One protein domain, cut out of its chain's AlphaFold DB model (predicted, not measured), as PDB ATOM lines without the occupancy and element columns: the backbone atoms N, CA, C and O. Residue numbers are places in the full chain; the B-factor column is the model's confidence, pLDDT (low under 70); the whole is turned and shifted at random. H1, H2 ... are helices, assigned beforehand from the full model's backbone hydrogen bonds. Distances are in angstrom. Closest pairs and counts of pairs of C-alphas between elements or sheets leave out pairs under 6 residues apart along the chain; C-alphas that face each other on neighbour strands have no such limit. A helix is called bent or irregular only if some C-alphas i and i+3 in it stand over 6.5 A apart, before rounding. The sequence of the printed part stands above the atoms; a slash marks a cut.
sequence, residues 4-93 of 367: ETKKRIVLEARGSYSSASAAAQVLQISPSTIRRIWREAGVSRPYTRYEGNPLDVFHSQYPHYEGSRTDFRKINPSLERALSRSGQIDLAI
ATOM      1  N   GLU A   4      33.763 -25.293 -14.221       97.19
ATOM      2  CA  GLU A   4      35.104 -24.841 -14.607       97.19
ATOM      3  C   GLU A   4      35.521 -23.552 -13.887       97.19
ATOM      4  O   GLU A   4      36.663 -23.422 -13.446       97.19
ATOM      5  N   THR A   5      34.590 -22.626 -13.651       97.50
ATOM      6  CA  THR A   5      34.833 -21.425 -12.838       97.50
ATOM      7  C   THR A   5      35.081 -21.802 -11.380       97.50
ATOM      8  O   THR A   5      36.044 -21.321 -10.785       97.50
ATOM      9  N   LYS A   6      34.291 -22.727 -10.806       97.25
ATOM     10  CA  LYS A   6      34.547 -23.245  -9.445       97.25
ATOM     11  C   LYS A   6      35.919 -23.906  -9.350       97.25
ATOM     12  O   LYS A   6      36.636 -23.683  -8.379       97.25
ATOM     13  N   LYS A   7      36.281 -24.716 -10.347       97.25
ATOM     14  CA  LYS A   7      37.562 -25.422 -10.420       97.25
ATOM     15  C   LYS A   7      38.733 -24.444 -10.425       97.25
ATOM     16  O   LYS A   7      39.639 -24.604  -9.614       97.25
ATOM     17  N   ARG A   8      38.670 -23.405 -11.261       97.38
ATOM     18  CA  ARG A   8      39.687 -22.347 -11.339       97.38
ATOM     19  C   ARG A   8      39.869 -21.623 -10.005       97.38
ATOM     20  O   ARG A   8      40.967 -21.642  -9.460       97.38
ATOM     21  N   ILE A   9      38.776 -21.113  -9.428       97.25
ATOM     22  CA  ILE A   9      38.789 -20.395  -8.142       97.25
ATOM     23  C   ILE A   9      39.382 -21.270  -7.028       97.25
ATOM     24  O   ILE A   9      40.221 -20.818  -6.256       97.25
ATOM     25  N   VAL A  10      38.973 -22.541  -6.943       96.06
ATOM     26  CA  VAL A  10      39.447 -23.476  -5.905       96.06
ATOM     27  C   VAL A  10      40.936 -23.816  -6.056       96.06
ATOM     28  O   VAL A  10      41.601 -24.071  -5.047       96.06
ATOM     29  N   LEU A  11      41.464 -23.852  -7.283       95.06
ATOM     30  CA  LEU A  11      42.878 -24.132  -7.539       95.06
ATOM     31  C   LEU A  11      43.766 -22.911  -7.276       95.06
ATOM     32  O   LEU A  11      44.801 -23.071  -6.633       95.06
ATOM     33  N   GLU A  12      43.336 -21.710  -7.674       95.81
ATOM     34  CA  GLU A  12      44.023 -20.445  -7.360       95.81
ATOM     35  C   GLU A  12      44.087 -20.201  -5.844       95.81
ATOM     36  O   GLU A  12      45.120 -19.827  -5.296       95.81
ATOM     37  N   ALA A  13      43.002 -20.514  -5.136       93.69
ATOM     38  CA  ALA A  13      42.876 -20.380  -3.689       93.69
ATOM     39  C   ALA A  13      43.734 -21.359  -2.862       93.69
ATOM     40  O   ALA A  13      43.854 -21.188  -1.648       93.69
ATOM     41  N   ARG A  14      44.292 -22.421  -3.459       85.75
ATOM     42  CA  ARG A  14      44.856 -23.564  -2.715       85.75
ATOM     43  C   ARG A  14      45.960 -23.168  -1.730       85.75
ATOM     44  O   ARG A  14      45.994 -23.712  -0.630       85.75
ATOM     45  N   GLY A  15      46.855 -22.261  -2.124       85.94
ATOM     46  CA  GLY A  15      47.989 -21.837  -1.293       85.94
ATOM     47  C   GLY A  15      47.576 -21.106  -0.012       85.94
ATOM     48  O   GLY A  15      48.349 -21.058   0.939       85.94
ATOM     49  N   SER A  16      46.346 -20.593   0.032       93.56
ATOM     50  CA  SER A  16      45.865 -19.723   1.105       93.56
ATOM     51  C   SER A  16      45.135 -20.464   2.229       93.56
ATOM     52  O   SER A  16      44.843 -19.861   3.258       93.56
ATOM     53  N   TYR A  17      44.818 -21.757   2.065       89.56
ATOM     54  CA  TYR A  17      43.979 -22.492   3.021       89.56
ATOM     55  C   TYR A  17      44.593 -23.825   3.457       89.56
ATOM     56  O   TYR A  17      44.938 -24.678   2.645       89.56
ATOM     57  N   SER A  18      44.623 -24.059   4.772       83.62
ATOM     58  CA  SER A  18      45.154 -25.286   5.384       83.62
ATOM     59  C   SER A  18      44.238 -26.510   5.243       83.62
ATOM     60  O   SER A  18      44.674 -27.646   5.430       83.62
ATOM     61  N   SER A  19      42.949 -26.317   4.932       89.12
ATOM     62  CA  SER A  19      41.985 -27.413   4.805       89.12
ATOM     63  C   SER A  19      40.823 -27.092   3.864       89.12
ATOM     64  O   SER A  19      40.458 -25.935   3.658       89.12
ATOM     65  N   ALA A  20      40.171 -28.140   3.344       90.38
ATOM     66  CA  ALA A  20      38.976 -27.996   2.507       90.38
ATOM     67  C   ALA A  20      37.795 -27.357   3.256       90.38
ATOM     68  O   ALA A  20      36.939 -26.753   2.625       90.38
ATOM     69  N   SER A  21      37.726 -27.510   4.585       92.06
ATOM     70  CA  SER A  21      36.675 -26.881   5.394       92.06
ATOM     71  C   SER A  21      36.913 -25.379   5.552       92.06
ATOM     72  O   SER A  21      35.963 -24.616   5.437       92.06
ATOM     73  N   ALA A  22      38.168 -24.955   5.743       91.56
ATOM     74  CA  ALA A  22      38.523 -23.535   5.780       91.56
ATOM     75  C   ALA A  22      38.249 -22.860   4.424       91.56
ATOM     76  O   ALA A  22      37.566 -21.842   4.364       91.56
ATOM     77  N   ALA A  23      38.676 -23.490   3.324       94.50
ATOM     78  CA  ALA A  23      38.386 -23.000   1.976       94.50
ATOM     79  C   ALA A  23      36.872 -22.945   1.688       94.50
ATOM     80  O   ALA A  23      36.401 -22.014   1.047       94.50
ATOM     81  N   ALA A  24      36.093 -23.913   2.186       96.19
ATOM     82  CA  ALA A  24      34.641 -23.940   1.994       96.19
ATOM     83  C   ALA A  24      33.919 -22.754   2.642       96.19
ATOM     84  O   ALA A  24      32.964 -22.244   2.061       96.19
ATOM     85  N   GLN A  25      34.374 -22.317   3.821       95.69
ATOM     86  CA  GLN A  25      33.792 -21.169   4.517       95.69
ATOM     87  C   GLN A  25      33.990 -19.869   3.732       95.69
ATOM     88  O   GLN A  25      33.060 -19.076   3.639       95.69
ATOM     89  N   VAL A  26      35.169 -19.675   3.130       97.12
ATOM     90  CA  VAL A  26      35.489 -18.437   2.403       97.12
ATOM     91  C   VAL A  26      34.942 -18.449   0.978       97.12
ATOM     92  O   VAL A  26      34.335 -17.480   0.536       97.12
ATOM     93  N   LEU A  27      35.114 -19.558   0.257       96.44
ATOM     94  CA  LEU A  27      34.713 -19.663  -1.150       96.44
ATOM     95  C   LEU A  27      33.210 -19.922  -1.331       96.44
ATOM     96  O   LEU A  27      32.735 -19.929  -2.463       96.44
ATOM     97  N   GLN A  28      32.473 -20.195  -0.247       96.81
ATOM     98  CA  GLN A  28      31.060 -20.597  -0.271       96.81
ATOM     99  C   GLN A  28      30.788 -21.805  -1.196       96.81
ATOM    100  O   GLN A  28      29.720 -21.950  -1.793       96.81
ATOM    101  N   ILE A  29      31.765 -22.710  -1.318       97.00
ATOM    102  CA  ILE A  29      31.662 -23.965  -2.074       97.00
ATOM    103  C   ILE A  29      31.648 -25.124  -1.079       97.00
ATOM    104  O   ILE A  29      32.415 -25.138  -0.118       97.00
ATOM    105  N   SER A  30      30.807 -26.140  -1.309       97.06
ATOM    106  CA  SER A  30      30.719 -27.269  -0.381       97.06
ATOM    107  C   SER A  30      32.079 -27.975  -0.205       97.06
ATOM    108  O   SER A  30      32.782 -28.219  -1.196       97.06
ATOM    109  N   PRO A  31      32.450 -28.391   1.026       95.12
ATOM    110  CA  PRO A  31      33.730 -29.056   1.283       95.12
ATOM    111  C   PRO A  31      33.953 -30.300   0.415       95.12
ATOM    112  O   PRO A  31      35.087 -30.639   0.080       95.12
ATOM    113  N   SER A  32      32.877 -31.002   0.055       95.25
ATOM    114  CA  SER A  32      32.917 -32.176  -0.820       95.25
ATOM    115  C   SER A  32      33.339 -31.823  -2.248       95.25
ATOM    116  O   SER A  32      34.164 -32.532  -2.818       95.25
ATOM    117  N   THR A  33      32.842 -30.709  -2.796       96.19
ATOM    118  CA  THR A  33      33.208 -30.227  -4.139       96.19
ATOM    119  C   THR A  33      34.669 -29.789  -4.181       96.19
ATOM    120  O   THR A  33      35.393 -30.190  -5.086       96.19
ATOM    121  N   ILE A  34      35.137 -29.063  -3.159       95.12
ATOM    122  CA  ILE A  34      36.548 -28.658  -3.036       95.12
ATOM    123  C   ILE A  34      37.465 -29.886  -3.007       95.12
ATOM    124  O   ILE A  34      38.426 -29.967  -3.767       95.12
ATOM    125  N   ARG A  35      37.140 -30.893  -2.183       92.62
ATOM    126  CA  ARG A  35      37.910 -32.151  -2.127       92.62
ATOM    127  C   ARG A  35      37.915 -32.893  -3.461       92.62
ATOM    128  O   ARG A  35      38.917 -33.533  -3.766       92.62
ATOM    129  N   ARG A  36      36.805 -32.864  -4.208       94.44
ATOM    130  CA  ARG A  36      36.709 -33.492  -5.531       94.44
ATOM    131  C   ARG A  36      37.632 -32.790  -6.525       94.44
ATOM    132  O   ARG A  36      38.466 -33.463  -7.112       94.44
ATOM    133  N   ILE A  37      37.547 -31.463  -6.616       95.81
ATOM    134  CA  ILE A  37      38.400 -30.637  -7.483       95.81
ATOM    135  C   ILE A  37      39.883 -30.849  -7.162       95.81
ATOM    136  O   ILE A  37      40.675 -31.094  -8.066       95.81
ATOM    137  N   TRP A  38      40.264 -30.808  -5.882       92.56
ATOM    138  CA  TRP A  38      41.643 -31.085  -5.478       92.56
ATOM    139  C   TRP A  38      42.081 -32.493  -5.898       92.56
ATOM    140  O   TRP A  38      43.135 -32.643  -6.506       92.56
ATOM    141  N   ARG A  39      41.250 -33.518  -5.675       90.50
ATOM    142  CA  ARG A  39      41.560 -34.893  -6.097       90.50
ATOM    143  C   ARG A  39      41.739 -35.016  -7.616       90.50
ATOM    144  O   ARG A  39      42.678 -35.674  -8.044       90.50
ATOM    145  N   GLU A  40      40.867 -34.391  -8.405       94.44
ATOM    146  CA  GLU A  40      40.949 -34.367  -9.874       94.44
ATOM    147  C   GLU A  40      42.212 -33.658 -10.374       94.44
ATOM    148  O   GLU A  40      42.803 -34.079 -11.360       94.44
ATOM    149  N   ALA A  41      42.665 -32.623  -9.669       93.25
ATOM    150  CA  ALA A  41      43.898 -31.907  -9.982       93.25
ATOM    151  C   ALA A  41      45.175 -32.631  -9.506       93.25
ATOM    152  O   ALA A  41      46.240 -32.022  -9.448       93.25
ATOM    153  N   GLY A  42      45.081 -33.898  -9.081       90.38
ATOM    154  CA  GLY A  42      46.211 -34.643  -8.511       90.38
ATOM    155  C   GLY A  42      46.657 -34.122  -7.141       90.38
ATOM    156  O   GLY A  42      47.637 -34.596  -6.567       90.38
ATOM    157  N   VAL A  43      45.910 -33.178  -6.569       83.25
ATOM    158  CA  VAL A  43      46.099 -32.684  -5.212       83.25
ATOM    159  C   VAL A  43      45.458 -33.696  -4.274       83.25
ATOM    160  O   VAL A  43      44.360 -33.518  -3.736       83.25
ATOM    161  N   SER A  44      46.160 -34.813  -4.085       66.94
ATOM    162  CA  SER A  44      45.935 -35.664  -2.928       66.94
ATOM    163  C   SER A  44      45.901 -34.761  -1.699       66.94
ATOM    164  O   SER A  44      46.715 -33.841  -1.579       66.94
ATOM    165  N   ARG A  45      44.979 -35.025  -0.758       65.56
ATOM    166  CA  ARG A  45      45.140 -34.471   0.592       65.56
ATOM    167  C   ARG A  45      46.604 -34.695   0.975       65.56
ATOM    168  O   ARG A  45      47.109 -35.790   0.684       65.56
ATOM    169  N   PRO A  46      47.261 -33.765   1.675       56.53
ATOM    170  CA  PRO A  46      48.309 -34.194   2.564       56.53
ATOM    171  C   PRO A  46      47.596 -35.073   3.604       56.53
ATOM    172  O   PRO A  46      47.274 -34.661   4.709       56.53
ATOM    173  N   TYR A  47      47.309 -36.336   3.259       57.34
ATOM    174  CA  TYR A  47      47.753 -37.366   4.161       57.34
ATOM    175  C   TYR A  47      49.204 -36.985   4.334       57.34
ATOM    176  O   TYR A  47      49.965 -37.050   3.371       57.34
ATOM    177  N   THR A  48      49.539 -36.457   5.503       58.72
ATOM    178  CA  THR A  48      50.885 -36.569   6.017       58.72
ATOM    179  C   THR A  48      51.170 -38.067   5.983       58.72
ATOM    180  O   THR A  48      50.940 -38.802   6.938       58.72
ATOM    181  N   ARG A  49      51.532 -38.570   4.797       63.41
ATOM    182  CA  ARG A  49      52.437 -39.682   4.673       63.41
ATOM    183  C   ARG A  49      53.662 -39.093   5.316       63.41
ATOM    184  O   ARG A  49      54.304 -38.215   4.754       63.41
ATOM    185  N   TYR A  50      53.821 -39.441   6.580       72.81
ATOM    186  CA  TYR A  50      55.069 -39.233   7.261       72.81
ATOM    187  C   TYR A  50      56.085 -39.981   6.405       72.81
ATOM    188  O   TYR A  50      56.018 -41.204   6.289       72.81
ATOM    189  N   GLU A  51      56.876 -39.223   5.654       77.81
ATOM    190  CA  GLU A  51      58.003 -39.772   4.922       77.81
ATOM    191  C   GLU A  51      59.019 -40.179   5.987       77.81
ATOM    192  O   GLU A  51      59.498 -39.343   6.750       77.81
ATOM    193  N   GLY A  52      59.244 -41.487   6.110       87.38
ATOM    194  CA  GLY A  52      60.101 -42.070   7.137       87.38
ATOM    195  C   GLY A  52      59.355 -42.876   8.199       87.38
ATOM    196  O   GLY A  52      58.167 -43.190   8.091       87.38
ATOM    197  N   ASN A  53      60.107 -43.263   9.224       94.44
ATOM    198  CA  ASN A  53      59.629 -44.061  10.342       94.44
ATOM    199  C   ASN A  53      58.741 -43.192  11.261       94.44
ATOM    200  O   ASN A  53      59.219 -42.194  11.807       94.44
ATOM    201  N   PRO A  54      57.449 -43.522  11.454       96.00
ATOM    202  CA  PRO A  54      56.542 -42.688  12.242       96.00
ATOM    203  C   PRO A  54      56.947 -42.604  13.721       96.00
ATOM    204  O   PRO A  54      56.579 -41.638  14.388       96.00
ATOM    205  N   LEU A  55      57.720 -43.572  14.224       96.81
ATOM    206  CA  LEU A  55      58.293 -43.526  15.567       96.81
ATOM    207  C   LEU A  55      59.302 -42.376  15.728       96.81
ATOM    208  O   LEU A  55      59.251 -41.656  16.722       96.81
ATOM    209  N   ASP A  56      60.148 -42.137  14.725       96.75
ATOM    210  CA  ASP A  56      61.152 -41.064  14.762       96.75
ATOM    211  C   ASP A  56      60.476 -39.688  14.735       96.75
ATOM    212  O   ASP A  56      60.828 -38.787  15.499       96.75
ATOM    213  N   VAL A  57      59.425 -39.549  13.917       95.31
ATOM    214  CA  VAL A  57      58.595 -38.336  13.890       95.31
ATOM    215  C   VAL A  57      57.935 -38.098  15.245       95.31
ATOM    216  O   VAL A  57      57.884 -36.960  15.709       95.31
ATOM    217  N   PHE A  58      57.441 -39.157  15.891       96.62
ATOM    218  CA  PHE A  58      56.858 -39.054  17.221       96.62
ATOM    219  C   PHE A  58      57.880 -38.555  18.247       96.62
ATOM    220  O   PHE A  58      57.612 -37.556  18.909       96.62
ATOM    221  N   HIS A  59      59.058 -39.176  18.339       96.38
ATOM    222  CA  HIS A  59      60.088 -38.761  19.297       96.38
ATOM    223  C   HIS A  59      60.627 -37.350  19.029       96.38
ATOM    224  O   HIS A  59      60.917 -36.622  19.974       96.38
ATOM    225  N   SER A  60      60.710 -36.933  17.763       96.38
ATOM    226  CA  SER A  60      61.132 -35.580  17.389       96.38
ATOM    227  C   SER A  60      60.088 -34.512  17.743       96.38
ATOM    228  O   SER A  60      60.434 -33.472  18.298       96.38
ATOM    229  N   GLN A  61      58.808 -34.753  17.437       96.12
ATOM    230  CA  GLN A  61      57.738 -33.767  17.653       96.12
ATOM    231  C   GLN A  61      57.196 -33.764  19.087       96.12
ATOM    232  O   GLN A  61      56.652 -32.757  19.537       96.12
ATOM    233  N   TYR A  62      57.318 -34.886  19.796       96.69
ATOM    234  CA  TYR A  62      56.706 -35.120  21.103       96.69
ATOM    235  C   TYR A  62      57.690 -35.778  22.097       96.69
ATOM    236  O   TYR A  62      57.363 -36.812  22.683       96.69
ATOM    237  N   PRO A  63      58.884 -35.196  22.335       96.50
ATOM    238  CA  PRO A  63      59.952 -35.838  23.117       96.50
ATOM    239  C   PRO A  63      59.584 -36.134  24.581       96.50
ATOM    240  O   PRO A  63      60.141 -37.049  25.181       96.50
ATOM    241  N   HIS A  64      58.636 -35.388  25.156       95.50
ATOM    242  CA  HIS A  64      58.216 -35.507  26.561       95.50
ATOM    243  C   HIS A  64      56.718 -35.808  26.697       95.50
ATOM    244  O   HIS A  64      56.044 -35.312  27.597       95.50
ATOM    245  N   TYR A  65      56.147 -36.555  25.754       94.62
ATOM    246  CA  TYR A  65      54.726 -36.869  25.800       94.62
ATOM    247  C   TYR A  65      54.406 -37.964  26.823       94.62
ATOM    248  O   TYR A  65      54.739 -39.128  26.624       94.62
ATOM    249  N   GLU A  66      53.687 -37.594  27.883       91.31
ATOM    250  CA  GLU A  66      53.279 -38.502  28.973       91.31
ATOM    251  C   GLU A  66      51.782 -38.879  28.933       91.31
ATOM    252  O   GLU A  66      51.254 -39.526  29.839       91.31
ATOM    253  N   GLY A  67      51.053 -38.455  27.895       89.81
ATOM    254  CA  GLY A  67      49.606 -38.653  27.799       89.81
ATOM    255  C   GLY A  67      49.177 -40.056  27.350       89.81
ATOM    256  O   GLY A  67      49.969 -40.893  26.915       89.81
ATOM    257  N   SER A  68      47.869 -40.326  27.409       91.12
ATOM    258  CA  SER A  68      47.320 -41.595  26.917       91.12
ATOM    259  C   SER A  68      47.203 -41.609  25.387       91.12
ATOM    260  O   SER A  68      46.999 -40.571  24.763       91.12
ATOM    261  N   ARG A  69      47.176 -42.793  24.751       92.31
ATOM    262  CA  ARG A  69      46.874 -42.895  23.298       92.31
ATOM    263  C   ARG A  69      45.575 -42.196  22.896       92.31
ATOM    264  O   ARG A  69      45.454 -41.719  21.773       92.31
ATOM    265  N   THR A  70      44.591 -42.151  23.798       90.19
ATOM    266  CA  THR A  70      43.313 -41.474  23.546       90.19
ATOM    267  C   THR A  70      43.505 -39.966  23.439       90.19
ATOM    268  O   THR A  70      42.892 -39.335  22.581       90.19
ATOM    269  N   ASP A  71      44.361 -39.397  24.285       93.12
ATOM    270  CA  ASP A  71      44.683 -37.972  24.261       93.12
ATOM    271  C   ASP A  71      45.562 -37.656  23.055       93.12
ATOM    272  O   ASP A  71      45.302 -36.692  22.339       93.12
ATOM    273  N   PHE A  72      46.506 -38.542  22.729       95.31
ATOM    274  CA  PHE A  72      47.343 -38.388  21.547       95.31
ATOM    275  C   PHE A  72      46.528 -38.417  20.257       95.31
ATOM    276  O   PHE A  72      46.734 -37.589  19.375       95.31
ATOM    277  N   ARG A  73      45.525 -39.301  20.162       95.00
ATOM    278  CA  ARG A  73      44.596 -39.339  19.025       95.00
ATOM    279  C   ARG A  73      43.852 -38.012  18.836       95.00
ATOM    280  O   ARG A  73      43.520 -37.681  17.701       95.00
ATOM    281  N   LYS A  74      43.569 -37.260  19.905       93.06
ATOM    282  CA  LYS A  74      42.933 -35.934  19.797       93.06
ATOM    283  C   LYS A  74      43.910 -34.882  19.275       93.06
ATOM    284  O   LYS A  74      43.504 -34.035  18.491       93.06
ATOM    285  N   ILE A  75      45.176 -34.962  19.689       94.12
ATOM    286  CA  ILE A  75      46.235 -34.024  19.294       94.12
ATOM    287  C   ILE A  75      46.660 -34.267  17.840       94.12
ATOM    288  O   ILE A  75      46.664 -33.343  17.032       94.12
ATOM    289  N   ASN A  76      46.999 -35.512  17.494       94.44
ATOM    290  CA  ASN A  76      47.507 -35.876  16.176       94.44
ATOM    291  C   ASN A  76      46.959 -37.239  15.704       94.44
ATOM    292  O   ASN A  76      47.644 -38.268  15.750       94.44
ATOM    293  N   PRO A  77      45.711 -37.273  15.200       93.31
ATOM    294  CA  PRO A  77      45.065 -38.515  14.779       93.31
ATOM    295  C   PRO A  77      45.730 -39.159  13.556       93.31
ATOM    296  O   PRO A  77      45.519 -40.344  13.297       93.31
ATOM    297  N   SER A  78      46.479 -38.392  12.760       92.00
ATOM    298  CA  SER A  78      47.183 -38.913  11.588       92.00
ATOM    299  C   SER A  78      48.418 -39.709  12.001       92.00
ATOM    300  O   SER A  78      48.584 -40.834  11.527       92.00
ATOM    301  N   LEU A  79      49.234 -39.173  12.916       94.75
ATOM    302  CA  LEU A  79      50.432 -39.853  13.417       94.75
ATOM    303  C   LEU A  79      50.077 -41.081  14.264       94.75
ATOM    304  O   LEU A  79      50.672 -42.137  14.082       94.75
ATOM    305  N   GLU A  80      49.035 -41.002  15.098       95.12
ATOM    306  CA  GLU A  80      48.528 -42.157  15.861       95.12
ATOM    307  C   GLU A  80      48.121 -43.324  14.951       95.12
ATOM    308  O   GLU A  80      48.452 -44.484  15.213       95.12
ATOM    309  N   ARG A  81      47.438 -43.022  13.840       94.06
ATOM    310  CA  ARG A  81      47.072 -44.030  12.840       94.06
ATOM    311  C   ARG A  81      48.291 -44.593  12.114       94.06
ATOM    312  O   ARG A  81      48.295 -45.784  11.812       94.06
ATOM    313  N   ALA A  82      49.302 -43.772  11.827       94.38
ATOM    314  CA  ALA A  82      50.545 -44.225  11.202       94.38
ATOM    315  C   ALA A  82      51.338 -45.166  12.129       94.38
ATOM    316  O   ALA A  82      51.722 -46.255  11.702       94.38
ATOM    317  N   LEU A  83      51.488 -44.804  13.408       95.12
ATOM    318  CA  LEU A  83      52.095 -45.641  14.451       95.12
ATOM    319  C   LEU A  83      51.329 -46.955  14.661       95.12
ATOM    320  O   LEU A  83      51.928 -48.013  14.821       95.12
ATOM    321  N   SER A  84      49.994 -46.911  14.631       93.56
ATOM    322  CA  SER A  84      49.165 -48.118  14.759       93.56
ATOM    323  C   SER A  84      49.339 -49.066  13.574       93.56
ATOM    324  O   SER A  84      49.493 -50.266  13.766       93.56
ATOM    325  N   ARG A  85      49.328 -48.541  12.340       92.69
ATOM    326  CA  ARG A  85      49.469 -49.352  11.116       92.69
ATOM    327  C   ARG A  85      50.848 -49.991  10.977       92.69
ATOM    328  O   ARG A  85      50.947 -51.053  10.383       92.69
ATOM    329  N   SER A  86      51.879 -49.339  11.506       94.38
ATOM    330  CA  SER A  86      53.254 -49.853  11.541       94.38
ATOM    331  C   SER A  86      53.529 -50.773  12.738       94.38
ATOM    332  O   SER A  86      54.616 -51.332  12.823       94.38
ATOM    333  N   GLY A  87      52.579 -50.933  13.670       90.19
ATOM    334  CA  GLY A  87      52.773 -51.724  14.893       90.19
ATOM    335  C   GLY A  87      53.692 -51.071  15.933       90.19
ATOM    336  O   GLY A  87      54.041 -51.700  16.923       90.19
ATOM    337  N   GLN A  88      54.073 -49.805  15.749       96.00
ATOM    338  CA  GLN A  88      55.029 -49.095  16.609       96.00
ATOM    339  C   GLN A  88      54.366 -48.268  17.719       96.00
ATOM    340  O   GLN A  88      55.047 -47.643  18.529       96.00
ATOM    341  N   ILE A  89      53.033 -48.242  17.785       94.44
ATOM    342  CA  ILE A  89      52.308 -47.430  18.770       94.44
ATOM    343  C   ILE A  89      52.593 -47.835  20.225       94.44
ATOM    344  O   ILE A  89      52.489 -46.996  21.118       94.44
ATOM    345  N   ASP A  90      52.964 -49.094  20.470       90.94
ATOM    346  CA  ASP A  90      53.381 -49.575  21.793       90.94
ATOM    347  C   ASP A  90      54.738 -49.014  22.229       90.94
ATOM    348  O   ASP A  90      54.912 -48.752  23.416       90.94
ATOM    349  N   LEU A  91      55.640 -48.754  21.279       94.00
ATOM    350  CA  LEU A  91      56.942 -48.131  21.529       94.00
ATOM    351  C   LEU A  91      56.805 -46.620  21.738       94.00
ATOM    352  O   LEU A  91      57.385 -46.070  22.665       94.00
ATOM    353  N   ALA A  92      56.004 -45.961  20.894       95.38
ATOM    354  CA  ALA A  92      55.808 -44.513  20.947       95.38
ATOM    355  C   ALA A  92      55.045 -44.077  22.203       95.38
ATOM    356  O   ALA A  92      55.455 -43.179  22.927       95.38
ATOM    357  N   ILE A  93      53.892 -44.704  22.446       93.56
ATOM    358  CA  ILE A  93      53.003 -44.354  23.552       93.56
ATOM    359  C   ILE A  93      52.634 -45.662  24.225       93.56
ATOM    360  O   ILE A  93      51.597 -46.254  23.877       93.56
TER     361      ILE A  93
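What this domain is: This is residues 4 to 93 of the 367 residues of an uncharacterized protein of Candidatus Woesearchaeota archaeon (UniProt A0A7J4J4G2). Two small lobes of helices are strung like a dumbbell on a stretched-out link: the first lobe is a knot of three crossed helices, H1, H2 and H3, and the second holds H4, H5, H6 and the short H7. Residues 41 to 53 join the lobes, and no helix of one lobe touches a helix of the other; in the second lobe H5 and H6 fold back as a helical hairpin, H4 packs on H6, and the short H7 packs on H4. The printed part has 90 residues with seven named helices, H1 to H7 in order, and no named strand, and its class is all helix. The whole is loose, with a radius of gyration of the C-alphas of 16.7 A, and spans 49 by 22 by 18 A, the length coming from the two lobes set end to end.

How they stand to each other: H1, residues 4 to 16, only just touches H2, residues 20 to 27, with 3 pairs of C-alphas within 8 A, using residues 10 to 13 alone; the closest C-alphas are those of Ala 13 and Ala 23, 7.7 A apart. They run opposite ways at a steep tilt of 67 degrees, only just short of about perpendicular. H3, residues 31 to 40, touches H1 at residues 7 to 11 alone, about perpendicular at 87 degrees, with the C-alphas of Lys 7 and Ile 37 closest at 6.0 A. H3 also touches H2, only just about perpendicular at 72 degrees; the C-alphas of Ala 24 and Pro 31 are closest at 5.2 A. H4, residues 54 to 61, touches the hub H6, residues 77 to 85, opposite ways at a tilt of 37 degrees, only just steep; the C-alphas of Pro 54 and Leu 83 are closest at 5.8 A. H5, residues 69 to 75, forms a hairpin with H6 at a steep tilt of 39 degrees and only just touches it, with 3 pairs of C-alphas within 8 A; those of Arg 73 and Glu 80 are closest at 5.8 A. H7, residues 89 to 92, touches H4, the C-alphas of Leu 55 and Ala 92 being closest at 6.0 A. H7 and H6 only just touch, and only at the corner, with 3 pairs of C-alphas within 8 A; those of Leu 83 and Ile 89 are closest at 4.7 A. Each O i to N i+4 pair is within hydrogen-bond range in H2, H3, H4, H5 and H6, against 6 of 9 in H1, while H7 is too short for such a pair.

Where its parts are: H1 begins at C-alpha 4 (35.104, -24.841, -14.607) and is 19.7 A long; it is irregular, C-alphas 12 and 15 being 7.4 A apart. H3 is 14.3 A long and ends at C-alpha 40 (40.949, -34.367, -9.874). H6 is 12.3 A long, and H7 ends at C-alpha 92 (55.808, -44.513, 20.947).

The domain as a whole: The C-alphas farthest apart, those of Glu 4 and Glu 66, are 49.2 A apart. The printed part has no cut. The link from H3 to H4, 13 residues, is long. Residues 44 to 49 within it are under pLDDT 70, against a mean of 91.3 for the printed part.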